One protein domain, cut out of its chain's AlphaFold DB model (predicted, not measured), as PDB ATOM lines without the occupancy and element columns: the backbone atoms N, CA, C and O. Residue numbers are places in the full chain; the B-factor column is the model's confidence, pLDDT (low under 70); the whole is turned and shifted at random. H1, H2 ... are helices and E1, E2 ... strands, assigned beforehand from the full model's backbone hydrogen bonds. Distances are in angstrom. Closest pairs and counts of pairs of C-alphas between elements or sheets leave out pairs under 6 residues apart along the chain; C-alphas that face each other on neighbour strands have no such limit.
ATOM      1  N   GLY A  33     150.193 117.491 129.067       90.00
ATOM      2  CA  GLY A  33     150.076 117.264 127.632       90.00
ATOM      3  C   GLY A  33     151.047 116.177 127.170       90.00
ATOM      4  O   GLY A  33     152.007 115.855 127.869       90.00
ATOM      5  N   VAL A  34     150.780 115.600 126.005       90.50
ATOM      6  CA  VAL A  34     151.559 114.482 125.458       90.50
ATOM      7  C   VAL A  34     152.342 114.975 124.253       90.50
ATOM      8  O   VAL A  34     151.749 115.452 123.282       90.50
ATOM      9  N   PHE A  35     153.664 114.849 124.308       91.44
ATOM     10  CA  PHE A  35     154.514 115.143 123.161       91.44
ATOM     11  C   PHE A  35     154.453 113.993 122.158       91.44
ATOM     12  O   PHE A  35     154.488 112.818 122.518       91.44
ATOM     13  N   TYR A  36     154.429 114.318 120.872       89.88
ATOM     14  CA  TYR A  36     154.421 113.340 119.796       89.88
ATOM     15  C   TYR A  36     155.619 112.386 119.880       89.88
ATOM     16  O   TYR A  36     155.477 111.176 119.725       89.88
ATOM     17  N   ALA A  37     156.799 112.934 120.186       88.50
ATOM     18  CA  ALA A  37     158.046 112.180 120.306       88.50
ATOM     19  C   ALA A  37     158.082 111.217 121.507       88.50
ATOM     20  O   ALA A  37     158.953 110.349 121.572       88.50
ATOM     21  N   GLU A  38     157.159 111.370 122.455       86.94
ATOM     22  CA  GLU A  38     157.059 110.524 123.641       86.94
ATOM     23  C   GLU A  38     156.231 109.254 123.391       86.94
ATOM     24  O   GLU A  38     156.325 108.291 124.150       86.94
ATOM     25  N   MET A  39     155.457 109.188 122.306       88.25
ATOM     26  CA  MET A  39     154.734 107.967 121.943       88.25
ATOM     27  C   MET A  39     155.693 106.865 121.468       88.25
ATOM     28  O   MET A  39     156.767 107.131 120.927       88.25
ATOM     29  N   SER A  40     155.327 105.597 121.692       85.88
ATOM     30  CA  SER A  40     156.166 104.460 121.277       85.88
ATOM     31  C   SER A  40     156.134 104.239 119.765       85.88
ATOM     32  O   SER A  40     157.160 103.888 119.186       85.88
ATOM     33  N   ASN A  41     154.990 104.510 119.135       88.38
ATOM     34  CA  ASN A  41     154.783 104.472 117.690       88.38
ATOM     35  C   ASN A  41     154.019 105.719 117.233       88.38
ATOM     36  O   ASN A  41     153.389 106.413 118.035       88.38
ATOM     37  N   LYS A  42     154.027 105.964 115.919       90.25
ATOM     38  CA  LYS A  42     153.175 106.990 115.314       90.25
ATOM     39  C   LYS A  42     151.693 106.648 115.550       90.25
ATOM     40  O   LYS A  42     151.346 105.469 115.455       90.25
ATOM     41  N   PRO A  43     150.824 107.632 115.837       92.25
ATOM     42  CA  PRO A  43     149.388 107.406 115.889       92.25
ATOM     43  C   PRO A  43     148.850 106.930 114.541       92.25
ATOM     44  O   PRO A  43     149.254 107.445 113.500       92.25
ATOM     45  N   GLU A  44     147.902 106.001 114.580       94.94
ATOM     46  CA  GLU A  44     147.146 105.564 113.405       94.94
ATOM     47  C   GLU A  44     145.838 106.354 113.324       94.94
ATOM     48  O   GLU A  44     145.138 106.529 114.330       94.94
ATOM     49  N   LEU A  45     145.507 106.825 112.123       95.56
ATOM     50  CA  LEU A  45     144.302 107.596 111.855       95.56
ATOM     51  C   LEU A  45     143.383 106.811 110.927       95.56
ATOM     52  O   LEU A  45     143.764 106.480 109.810       95.56
ATOM     53  N   LEU A  46     142.152 106.564 111.373       94.62
ATOM     54  CA  LEU A  46     141.129 105.892 110.577       94.62
ATOM     55  C   LEU A  46     139.849 106.716 110.559       94.62
ATOM     56  O   LEU A  46     139.399 107.196 111.597       94.62
ATOM     57  N   ILE A  47     139.201 106.809 109.400       91.50
ATOM     58  CA  ILE A  47     137.912 107.488 109.275       91.50
ATOM     59  C   ILE A  47     136.814 106.481 108.999       91.50
ATOM     60  O   ILE A  47     136.874 105.700 108.052       91.50
ATOM     61  N   LYS A  48     135.780 106.506 109.837       89.31
ATOM     62  CA  LYS A  48     134.617 105.634 109.691       89.31
ATOM     63  C   LYS A  48     133.390 106.307 110.284       89.31
ATOM     64  O   LYS A  48     133.467 106.856 111.371       89.31
ATOM     65  N   ASN A  49     132.250 106.228 109.598       88.25
ATOM     66  CA  ASN A  49     130.954 106.694 110.113       88.25
ATOM     67  C   ASN A  49     130.959 108.151 110.633       88.25
ATOM     68  O   ASN A  49     130.408 108.420 111.693       88.25
ATOM     69  N   ASN A  50     131.569 109.092 109.900       93.38
ATOM     70  CA  ASN A  50     131.751 110.492 110.326       93.38
ATOM     71  C   ASN A  50     132.584 110.675 111.605       93.38
ATOM     72  O   ASN A  50     132.486 111.710 112.257       93.38
ATOM     73  N   GLN A  51     133.425 109.704 111.947       95.25
ATOM     74  CA  GLN A  51     134.339 109.795 113.075       95.25
ATOM     75  C   GLN A  51     135.777 109.630 112.608       95.25
ATOM     76  O   GLN A  51     136.074 108.789 111.757       95.25
ATOM     77  N   LEU A  52     136.660 110.425 113.202       95.75
ATOM     78  CA  LEU A  52     138.096 110.219 113.172       95.75
ATOM     79  C   LEU A  52     138.468 109.375 114.387       95.75
ATOM     80  O   LEU A  52     138.332 109.816 115.528       95.75
ATOM     81  N   LYS A  53     138.937 108.159 114.136       96.44
ATOM     82  CA  LYS A  53     139.549 107.310 115.148       96.44
ATOM     83  C   LYS A  53     141.038 107.600 115.187       96.44
ATOM     84  O   LYS A  53     141.722 107.438 114.180       96.44
ATOM     85  N   VAL A  54     141.521 108.010 116.351       96.12
ATOM     86  CA  VAL A  54     142.939 108.224 116.632       96.12
ATOM     87  C   VAL A  54     143.384 107.102 117.544       96.12
ATOM     88  O   VAL A  54     142.933 107.016 118.686       96.12
ATOM     89  N   LYS A  55     144.245 106.225 117.039       94.81
ATOM     90  CA  LYS A  55     144.838 105.161 117.838       94.81
ATOM     91  C   LYS A  55     146.250 105.563 118.235       94.81
ATOM     92  O   LYS A  55     147.099 105.779 117.377       94.81
ATOM     93  N   THR A  56     146.484 105.703 119.530       92.62
ATOM     94  CA  THR A  56     147.762 106.138 120.097       92.62
ATOM     95  C   THR A  56     148.512 104.966 120.703       92.62
ATOM     96  O   THR A  56     147.921 103.959 121.089       92.62
ATOM     97  N   TYR A  57     149.822 105.130 120.859       86.81
ATOM     98  CA  TYR A  57     150.690 104.106 121.421       86.81
ATOM     99  C   TYR A  57     151.466 104.668 122.606       86.81
ATOM    100  O   TYR A  57     152.469 105.367 122.451       86.81
ATOM    101  N   ASN A  58     150.978 104.356 123.805       79.38
ATOM    102  CA  ASN A  58     151.606 104.754 125.059       79.38
ATOM    103  C   ASN A  58     153.040 104.196 125.175       79.38
ATOM    104  O   ASN A  58     153.381 103.150 124.613       79.38
ATOM    105  N   SER A  59     153.896 104.899 125.912       68.94
ATOM    106  CA  SER A  59     155.269 104.504 126.211       68.94
ATOM    107  C   SER A  59     155.621 104.844 127.654       68.94
ATOM    108  O   SER A  59     155.901 105.990 127.998       68.94
ATOM    109  N   ILE A  60     155.711 103.808 128.491       64.75
ATOM    110  CA  ILE A  60     156.236 103.921 129.864       64.75
ATOM    111  C   ILE A  60     157.683 104.446 129.852       64.75
ATOM    112  O   ILE A  60     158.100 105.155 130.762       64.75
ATOM    113  N   LYS A  61     158.449 104.115 128.804       61.66
ATOM    114  CA  LYS A  61     159.866 104.474 128.667       61.66
ATOM    115  C   LYS A  61     160.082 105.957 128.344       61.66
ATOM    116  O   LYS A  61     161.116 106.500 128.717       61.66
ATOM    117  N   ASN A  62     159.129 106.583 127.658       59.44
ATOM    118  CA  ASN A  62     159.276 107.927 127.104       59.44
ATOM    119  C   ASN A  62     158.249 108.907 127.693       59.44
ATOM    120  O   ASN A  62     157.873 109.845 127.019       59.44
ATOM    121  N   SER A  63     157.766 108.694 128.918       65.31
ATOM    122  CA  SER A  63     156.856 109.613 129.630       65.31
ATOM    123  C   SER A  63     155.425 109.765 129.089       65.31
ATOM    124  O   SER A  63     154.624 110.361 129.799       65.31
ATOM    125  N   ALA A  64     155.045 109.198 127.935       68.75
ATOM    126  CA  ALA A  64     153.647 109.104 127.478       68.75
ATOM    127  C   ALA A  64     152.949 107.880 128.098       68.75
ATOM    128  O   ALA A  64     152.704 106.870 127.440       68.75
ATOM    129  N   LEU A  65     152.705 107.931 129.403       70.50
ATOM    130  CA  LEU A  65     152.351 106.768 130.217       70.50
ATOM    131  C   LEU A  65     150.882 106.352 130.109       70.50
ATOM    132  O   LEU A  65     150.592 105.158 130.054       70.50
ATOM    133  N   LEU A  66     149.970 107.325 130.169       81.88
ATOM    134  CA  LEU A  66     148.531 107.094 130.321       81.88
ATOM    135  C   LEU A  66     147.745 108.169 129.569       81.88
ATOM    136  O   LEU A  66     147.131 109.043 130.191       81.88
ATOM    137  N   ILE A  67     147.787 108.133 128.236       89.19
ATOM    138  CA  ILE A  67     146.940 109.008 127.427       89.19
ATOM    139  C   ILE A  67     145.481 108.643 127.728       89.19
ATOM    140  O   ILE A  67     145.063 107.491 127.602       89.19
ATOM    141  N   TYR A  68     144.706 109.625 128.180       90.06
ATOM    142  CA  TYR A  68     143.304 109.414 128.552       90.06
ATOM    143  C   TYR A  68     142.339 110.294 127.759       90.06
ATOM    144  O   TYR A  68     141.130 110.071 127.819       90.06
ATOM    145  N   GLU A  69     142.858 111.278 127.023       92.31
ATOM    146  CA  GLU A  69     142.066 112.236 126.260       92.31
ATOM    147  C   GLU A  69     142.841 112.687 125.017       92.31
ATOM    148  O   GLU A  69     144.009 113.068 125.116       92.31
ATOM    149  N   VAL A  70     142.169 112.693 123.863       95.69
ATOM    150  CA  VAL A  70     142.614 113.356 122.631       95.69
ATOM    151  C   VAL A  70     141.504 114.305 122.199       95.69
ATOM    152  O   VAL A  70     140.378 113.883 121.951       95.69
ATOM    153  N   ASN A  71     141.829 115.589 122.112       96.00
ATOM    154  CA  ASN A  71     140.925 116.640 121.670       96.00
ATOM    155  C   ASN A  71     141.233 117.051 120.236       96.00
ATOM    156  O   ASN A  71     142.401 117.103 119.847       96.00
ATOM    157  N   ALA A  72     140.189 117.419 119.495       97.00
ATOM    158  CA  ALA A  72     140.303 117.981 118.157       97.00
ATOM    159  C   ALA A  72     139.725 119.394 118.081       97.00
ATOM    160  O   ALA A  72     138.614 119.653 118.543       97.00
ATOM    161  N   THR A  73     140.455 120.281 117.411       97.44
ATOM    162  CA  THR A  73     139.980 121.611 117.024       97.44
ATOM    163  C   THR A  73     140.009 121.735 115.505       97.44
ATOM    164  O   THR A  73     140.982 121.340 114.869       97.44
ATOM    165  N   PHE A  74     138.962 122.310 114.914       96.44
ATOM    166  CA  PHE A  74     138.819 122.435 113.462       96.44
ATOM    167  C   PHE A  74     139.062 123.879 113.011       96.44
ATOM    168  O   PHE A  74     138.224 124.751 113.247       96.44
ATOM    169  N   ASP A  75     140.176 124.127 112.323       96.19
ATOM    170  CA  ASP A  75     140.445 125.396 111.640       96.19
ATOM    171  C   ASP A  75     139.909 125.313 110.204       96.19
ATOM    172  O   ASP A  75     140.497 124.674 109.328       96.19
ATOM    173  N   LYS A  76     138.750 125.938 109.968       93.69
ATOM    174  CA  LYS A  76     138.058 125.907 108.668       93.69
ATOM    175  C   LYS A  76     138.757 126.730 107.593       93.69
ATOM    176  O   LYS A  76     138.633 126.393 106.419       93.69
ATOM    177  N   GLU A  77     139.458 127.790 107.977       94.56
ATOM    178  CA  GLU A  77     140.139 128.671 107.028       94.56
ATOM    179  C   GLU A  77     141.381 127.980 106.473       94.56
ATOM    180  O   GLU A  77     141.604 127.961 105.262       94.56
ATOM    181  N   LYS A  78     142.151 127.337 107.356       96.50
ATOM    182  CA  LYS A  78     143.368 126.609 106.979       96.50
ATOM    183  C   LYS A  78     143.108 125.171 106.540       96.50
ATOM    184  O   LYS A  78     144.018 124.540 106.008       96.50
ATOM    185  N   LYS A  79     141.888 124.661 106.755       96.69
ATOM    186  CA  LYS A  79     141.504 123.253 106.559       96.69
ATOM    187  C   LYS A  79     142.424 122.304 107.331       96.69
ATOM    188  O   LYS A  79     143.006 121.377 106.770       96.69
ATOM    189  N   VAL A  80     142.571 122.557 108.631       97.44
ATOM    190  CA  VAL A  80     143.408 121.747 109.528       97.44
ATOM    191  C   VAL A  80     142.581 121.232 110.702       97.44
ATOM    192  O   VAL A  80     141.843 121.986 111.338       97.44
ATOM    193  N   ILE A  81     142.721 119.943 110.995       97.69
ATOM    194  CA  ILE A  81     142.261 119.303 112.226       97.69
ATOM    195  C   ILE A  81     143.452 119.251 113.177       97.69
ATOM    196  O   ILE A  81     144.436 118.573 112.906       97.69
ATOM    197  N   ILE A  82     143.372 119.983 114.280       98.06
ATOM    198  CA  ILE A  82     144.436 120.079 115.276       98.06
ATOM    199  C   ILE A  82     144.133 119.099 116.402       98.06
ATOM    200  O   ILE A  82     143.141 119.271 117.107       98.06
ATOM    201  N   LEU A  83     145.000 118.110 116.589       97.88
ATOM    202  CA  LEU A  83     144.936 117.126 117.658       97.88
ATOM    203  C   LEU A  83     145.860 117.521 118.811       97.88
ATOM    204  O   LEU A  83     147.018 117.886 118.604       97.88
ATOM    205  N   LYS A  84     145.350 117.417 120.038       96.62
ATOM    206  CA  LYS A  84     146.127 117.558 121.276       96.62
ATOM    207  C   LYS A  84     145.721 116.475 122.252       96.62
ATOM    208  O   LYS A  84     144.527 116.262 122.451       96.62
ATOM    209  N   ALA A  85     146.687 115.848 122.905       94.31
ATOM    210  CA  ALA A  85     146.406 114.795 123.868       94.31
ATOM    211  C   ALA A  85     146.861 115.154 125.279       94.31
ATOM    212  O   ALA A  85     147.779 115.957 125.475       94.31
ATOM    213  N   LYS A  86     146.204 114.535 126.259       92.25
ATOM    214  CA  LYS A  86     146.541 114.641 127.673       92.25
ATOM    215  C   LYS A  86     146.757 113.273 128.294       92.25
ATOM    216  O   LYS A  86     146.106 112.288 127.943       92.25
ATOM    217  N   GLN A  87     147.615 113.269 129.298       90.12
ATOM    218  CA  GLN A  87     147.871 112.153 130.181       90.12
ATOM    219  C   GLN A  87     147.731 112.572 131.643       90.12
ATOM    220  O   GLN A  87     147.919 113.741 131.982       90.12
ATOM    221  N   ALA A  88     147.377 111.622 132.506       86.31
ATOM    222  CA  ALA A  88     147.325 111.855 133.943       86.31
ATOM    223  C   ALA A  88     147.433 110.560 134.750       86.31
ATOM    224  O   ALA A  88     146.940 109.503 134.346       86.31
ATOM    225  N   ILE A  89     148.028 110.663 135.940       81.94
ATOM    226  CA  ILE A  89     148.108 109.553 136.894       81.94
ATOM    227  C   ILE A  89     146.704 109.243 137.433       81.94
ATOM    228  O   ILE A  89     145.942 110.141 137.783       81.94
ATOM    229  N   GLY A  90     146.356 107.956 137.511       79.31
ATOM    230  CA  GLY A  90     145.070 107.500 138.051       79.31
ATOM    231  C   GLY A  90     143.894 107.598 137.074       79.31
ATOM    232  O   GLY A  90     142.779 107.211 137.428       79.31
ATOM    233  N   LYS A  91     144.117 108.063 135.839       83.00
ATOM    234  CA  LYS A  91     143.143 107.925 134.750       83.00
ATOM    235  C   LYS A  91     143.293 106.563 134.081       83.00
ATOM    236  O   LYS A  91     144.378 105.987 134.025       83.00
ATOM    237  N   LYS A  92     142.178 106.038 133.572       81.44
ATOM    238  CA  LYS A  92     142.187 104.807 132.785       81.44
ATOM    239  C   LYS A  92     142.872 105.089 131.450       81.44
ATOM    240  O   LYS A  92     142.440 105.989 130.733       81.44
ATOM    241  N   ASN A  93     143.893 104.299 131.135       81.81
ATOM    242  CA  ASN A  93     144.541 104.353 129.833       81.81
ATOM    243  C   ASN A  93     143.541 104.056 128.710       81.81
ATOM    244  O   ASN A  93     142.733 103.126 128.834       81.81
ATOM    245  N   GLN A  94     143.628 104.812 127.622       87.19
ATOM    246  CA  GLN A  94     142.895 104.556 126.392       87.19
ATOM    247  C   GLN A  94     143.860 104.638 125.215       87.19
ATOM    248  O   GLN A  94     144.665 105.558 125.123       87.19
ATOM    249  N   ASP A  95     143.763 103.667 124.313       90.38
ATOM    250  CA  ASP A  95     144.618 103.620 123.126       90.38
ATOM    251  C   ASP A  95     143.855 104.033 121.863       90.38
ATOM    252  O   ASP A  95     144.464 104.191 120.816       90.38
ATOM    253  N   VAL A  96     142.528 104.193 121.937       93.81
ATOM    254  CA  VAL A  96     141.669 104.562 120.805       93.81
ATOM    255  C   VAL A  96     140.718 105.667 121.234       93.81
ATOM    256  O   VAL A  96     139.999 105.521 122.220       93.81
ATOM    257  N   PHE A  97     140.690 106.742 120.453       95.06
ATOM    258  CA  PHE A  97     139.858 107.916 120.675       95.06
ATOM    259  C   PHE A  97     138.989 108.159 119.451       95.06
ATOM    260  O   PHE A  97     139.496 108.211 118.334       95.06
ATOM    261  N   GLU A  98     137.683 108.295 119.658       96.31
ATOM    262  CA  GLU A  98     136.721 108.558 118.590       96.31
ATOM    263  C   GLU A  98     136.293 110.022 118.656       96.31
ATOM    264  O   GLU A  98     135.756 110.481 119.662       96.31
ATOM    265  N   ILE A  99     136.575 110.763 117.587       96.38
ATOM    266  CA  ILE A  99     136.280 112.187 117.464       96.38
ATOM    267  C   ILE A  99     135.219 112.354 116.387       96.38
ATOM    268  O   ILE A  99     135.448 112.005 115.226       96.38
ATOM    269  N   ASP A 100     134.080 112.932 116.752       96.38
ATOM    270  CA  ASP A 100     133.034 113.252 115.787       96.38
ATOM    271  C   ASP A 100     133.505 114.356 114.834       96.38
ATOM    272  O   ASP A 100     133.931 115.442 115.240       96.38
ATOM    273  N   LEU A 101     133.416 114.078 113.537       95.31
ATOM    274  CA  LEU A 101     133.736 115.034 112.493       95.31
ATOM    275  C   LEU A 101     132.475 115.818 112.118       95.31
ATOM    276  O   LEU A 101     131.435 115.219 111.825       95.31
ATOM    277  N   PRO A 102     132.545 117.160 112.029       94.94
ATOM    278  CA  PRO A 102     131.484 117.930 111.401       94.94
ATOM    279  C   PRO A 102     131.227 117.413 109.981       94.94
ATOM    280  O   PRO A 102     132.176 117.140 109.250       94.94
ATOM    281  N   LYS A 103     129.963 117.351 109.553       91.31
ATOM    282  CA  LYS A 103     129.568 116.795 108.242       91.31
ATOM    283  C   LYS A 103     130.387 117.343 107.061       91.31
ATOM    284  O   LYS A 103     130.847 116.590 106.215       91.31
ATOM    285  N   VAL A 104     130.642 118.654 107.047       91.56
ATOM    286  CA  VAL A 104     131.455 119.312 106.005       91.56
ATOM    287  C   VAL A 104     132.896 118.786 105.971       91.56
ATOM    288  O   VAL A 104     133.494 118.701 104.901       91.56
ATOM    289  N   VAL A 105     133.454 118.446 107.135       93.50
ATOM    290  CA  VAL A 105     134.800 117.877 107.272       93.50
ATOM    291  C   VAL A 105     134.796 116.420 106.827       93.50
ATOM    292  O   VAL A 105     135.648 116.047 106.029       93.50
ATOM    293  N   SER A 106     133.839 115.605 107.286       92.31
ATOM    294  CA  SER A 106     133.804 114.177 106.942       92.31
ATOM    295  C   SER A 106     133.593 113.929 105.447       92.31
ATOM    296  O   SER A 106     134.237 113.050 104.884       92.31
ATOM    297  N   GLU A 107     132.764 114.739 104.783       92.06
ATOM    298  CA  GLU A 107     132.515 114.650 103.335       92.06
ATOM    299  C   GLU A 107     133.714 115.091 102.478       92.06
ATOM    300  O   GLU A 107     133.794 114.723 101.311       92.06
ATOM    301  N   ASN A 108     134.648 115.869 103.039       93.06
ATOM    302  CA  ASN A 108     135.761 116.472 102.298       93.06
ATOM    303  C   ASN A 108     137.120 116.229 102.961       93.06
ATOM    304  O   ASN A 108     138.032 117.033 102.781       93.06
ATOM    305  N   ILE A 109     137.268 115.175 103.766       91.94
ATOM    306  CA  ILE A 109     138.445 115.000 104.627       91.94
ATOM    307  C   ILE A 109     139.766 114.937 103.847       91.94
ATOM    308  O   ILE A 109     140.781 115.444 104.305       91.94
ATOM    309  N   ASN A 110     139.757 114.414 102.626       92.19
ATOM    310  CA  ASN A 110     140.920 114.412 101.738       92.19
ATOM    311  C   ASN A 110     141.483 115.819 101.432       92.19
ATOM    312  O   ASN A 110     142.602 115.938 100.946       92.19
ATOM    313  N   LEU A 111     140.717 116.883 101.697       94.25
ATOM    314  CA  LEU A 111     141.146 118.278 101.569       94.25
ATOM    315  C   LEU A 111     141.674 118.883 102.880       94.25
ATOM    316  O   LEU A 111     142.028 120.064 102.892       94.25
ATOM    317  N   TRP A 112     141.671 118.120 103.975       96.06
ATOM    318  CA  TRP A 112     142.081 118.559 105.304       96.06
ATOM    319  C   TRP A 112     143.412 117.931 105.702       96.06
ATOM    320  O   TRP A 112     143.686 116.770 105.410       96.06
ATOM    321  N   LYS A 113     144.230 118.704 106.419       97.12
ATOM    322  CA  LYS A 113     145.409 118.184 107.119       97.12
ATOM    323  C   LYS A 113     145.039 117.801 108.541       97.12
ATOM    324  O   LYS A 113     144.163 118.431 109.136       97.12
ATOM    325  N   ILE A 114     145.730 116.813 109.094       97.69
ATOM    326  CA  ILE A 114     145.587 116.425 110.495       97.69
ATOM    327  C   ILE A 114     146.933 116.643 111.168       97.69
ATOM    328  O   ILE A 114     147.922 116.028 110.792       97.69
ATOM    329  N   ASP A 115     146.966 117.533 112.147       97.88
ATOM    330  CA  ASP A 115     148.185 117.995 112.796       97.88
ATOM    331  C   ASP A 115     148.139 117.648 114.282       97.88
ATOM    332  O   ASP A 115     147.234 118.076 114.995       97.88
ATOM    333  N   TRP A 116     149.132 116.916 114.776       97.19
ATOM    334  CA  TRP A 116     149.373 116.765 116.209       97.19
ATOM    335  C   TRP A 116     150.172 117.956 116.727       97.19
ATOM    336  O   TRP A 116     151.221 118.275 116.168       97.19
ATOM    337  N   VAL A 117     149.704 118.603 117.794       97.38
ATOM    338  CA  VAL A 117     150.385 119.753 118.402       97.38
ATOM    339  C   VAL A 117     150.856 119.409 119.807       97.38
ATOM    340  O   VAL A 117     150.049 119.154 120.703       97.38
ATOM    341  N   ASP A 118     152.170 119.462 119.987       95.25
ATOM    342  CA  ASP A 118     152.849 119.221 121.253       95.25
ATOM    343  C   ASP A 118     152.583 120.355 122.265       95.25
ATOM    344  O   ASP A 118     152.173 121.462 121.887       95.25
ATOM    345  N   PRO A 119     152.823 120.130 123.572       93.19
ATOM    346  CA  PRO A 119     152.664 121.162 124.601       93.19
ATOM    347  C   PRO A 119     153.511 122.425 124.383       93.19
ATOM    348  O   PRO A 119     153.115 123.500 124.829       93.19
ATOM    349  N   ASP A 120     154.647 122.311 123.691       94.94
ATOM    350  CA  ASP A 120     155.521 123.432 123.315       94.94
ATOM    351  C   ASP A 120     155.076 124.154 122.025       94.94
ATOM    352  O   ASP A 120     155.680 125.150 121.625       94.94
ATOM    353  N   GLY A 121     154.004 123.678 121.384       94.50
ATOM    354  CA  GLY A 121     153.466 124.222 120.143       94.50
ATOM    355  C   GLY A 121     154.102 123.662 118.872       94.50
ATOM    356  O   GLY A 121     153.713 124.087 117.782       94.50
ATOM    357  N   LYS A 122     155.043 122.715 118.968       96.69
ATOM    358  CA  LYS A 122     155.580 122.026 117.795       96.69
ATOM    359  C   LYS A 122     154.491 121.178 117.142       96.69
ATOM    360  O   LYS A 122     153.771 120.439 117.809       96.69
ATOM    361  N   THR A 123     154.404 121.260 115.819       96.94
ATOM    362  CA  THR A 123     153.392 120.543 115.041       96.94
ATOM    363  C   THR A 123     154.002 119.381 114.270       96.94
ATOM    364  O   THR A 123     155.059 119.527 113.653       96.94
ATOM    365  N   THR A 124     153.306 118.245 114.255       97.19
ATOM    366  CA  THR A 124     153.606 117.092 113.400       97.19
ATOM    367  C   THR A 124     152.376 116.741 112.571       97.19
ATOM    368  O   THR A 124     151.342 116.383 113.130       97.19
ATOM    369  N   THR A 125     152.480 116.820 111.244       96.81
ATOM    370  CA  THR A 125     151.400 116.387 110.347       96.81
ATOM    371  C   THR A 125     151.328 114.865 110.301       96.81
ATOM    372  O   THR A 125     152.345 114.185 110.153       96.81
ATOM    373  N   LEU A 126     150.115 114.348 110.440       95.44
ATOM    374  CA  LEU A 126     149.780 112.937 110.394       95.44
ATOM    375  C   LEU A 126     149.115 112.597 109.060       95.44
ATOM    376  O   LEU A 126     148.409 113.418 108.469       95.44
ATOM    377  N   GLU A 127     149.321 111.365 108.611       91.94
ATOM    378  CA  GLU A 127     148.708 110.823 107.401       91.94
ATOM    379  C   GLU A 127     147.571 109.871 107.782       91.94
ATOM    380  O   GLU A 127     147.618 109.214 108.823       91.94
TER     381      GLU A 127
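What this domain is: This is residues 33 to 127 of the 129 residues of an uncharacterized protein of Flammeovirga kamogawensis (UniProt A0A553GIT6). The domain is a small two-layer sandwich: a strongly twisted sheet of four strands, E3, E4, E6 and E7, is partly face to face with a smaller sheet, E1, E2 and E5, and the strands of the two cross at 44 degrees. The short helix H1 sits at one end of the longest axis, and the loop of residues 59 to 64 makes the other end. The printed part has 95 residues, with one named helix and seven named strands, in the order E1 E2 E3 E4 E5 H1 E6 E7; the larger sheet runs E3 E4 E6 E7 and is mixed, the smaller runs E1 E2 E5 and is antiparallel. The class is mostly strand, with 46 residues, under half, in named elements. It is compact, with a radius of gyration of the C-alphas of 13.1 A and spans of 38 by 26 by 19 A.

How they stand to each other: In the larger sheet E3, residues 67 to 75, and E4, residues 80 to 88, form an antiparallel hairpin, with N 71 and O 84 2.8 A apart, within hydrogen-bond range. E6, residues 113 to 117, is parallel to E4, their directions 31 degrees apart, with N 83 and O 115 at 2.7 A. E7, residues 123 to 126, an edge strand, forms a hairpin with E6, with N 116 and O 124 at 2.8 A. In the other sheet E1, residues 44 to 48, and E2, residues 51 to 55, form a hairpin, with N 53 and O 46 at 2.8 A. E5, residues 96 to 100, is antiparallel to E2, with N 52 and O 99 at 2.8 A. The two sheets form a sandwich, two sheets face to face, the facing parts 9.9 A centre to centre. The closest C-alphas of E3 and E5 are those of Val 70 and Phe 97, 6.4 A apart. E2 and E4 are apart. H1, residues 103 to 106, only grazes the smaller sheet; it is too short for an O i to N i+4 pair, and its one O i to N i+3 pair is within range.

Where its parts are: E1 begins at C-alpha 44, (147.146, 105.564, 113.405). E3 measures 23.7 A from first to last C-alpha and E4 26.6 A. E4 ends at C-alpha 88, (147.325, 111.855, 133.943). E7 ends at C-alpha 126, (149.780, 112.937, 110.394).

The domain as a whole: The C-alphas farthest apart are those of Lys 61 and Val 104, at 39.3 A. The printed part has no cut. The link from E2 to E3, 11 residues, is long. The mean pLDDT of the printed part is 90.7, and residues 59 to 64 are under 70.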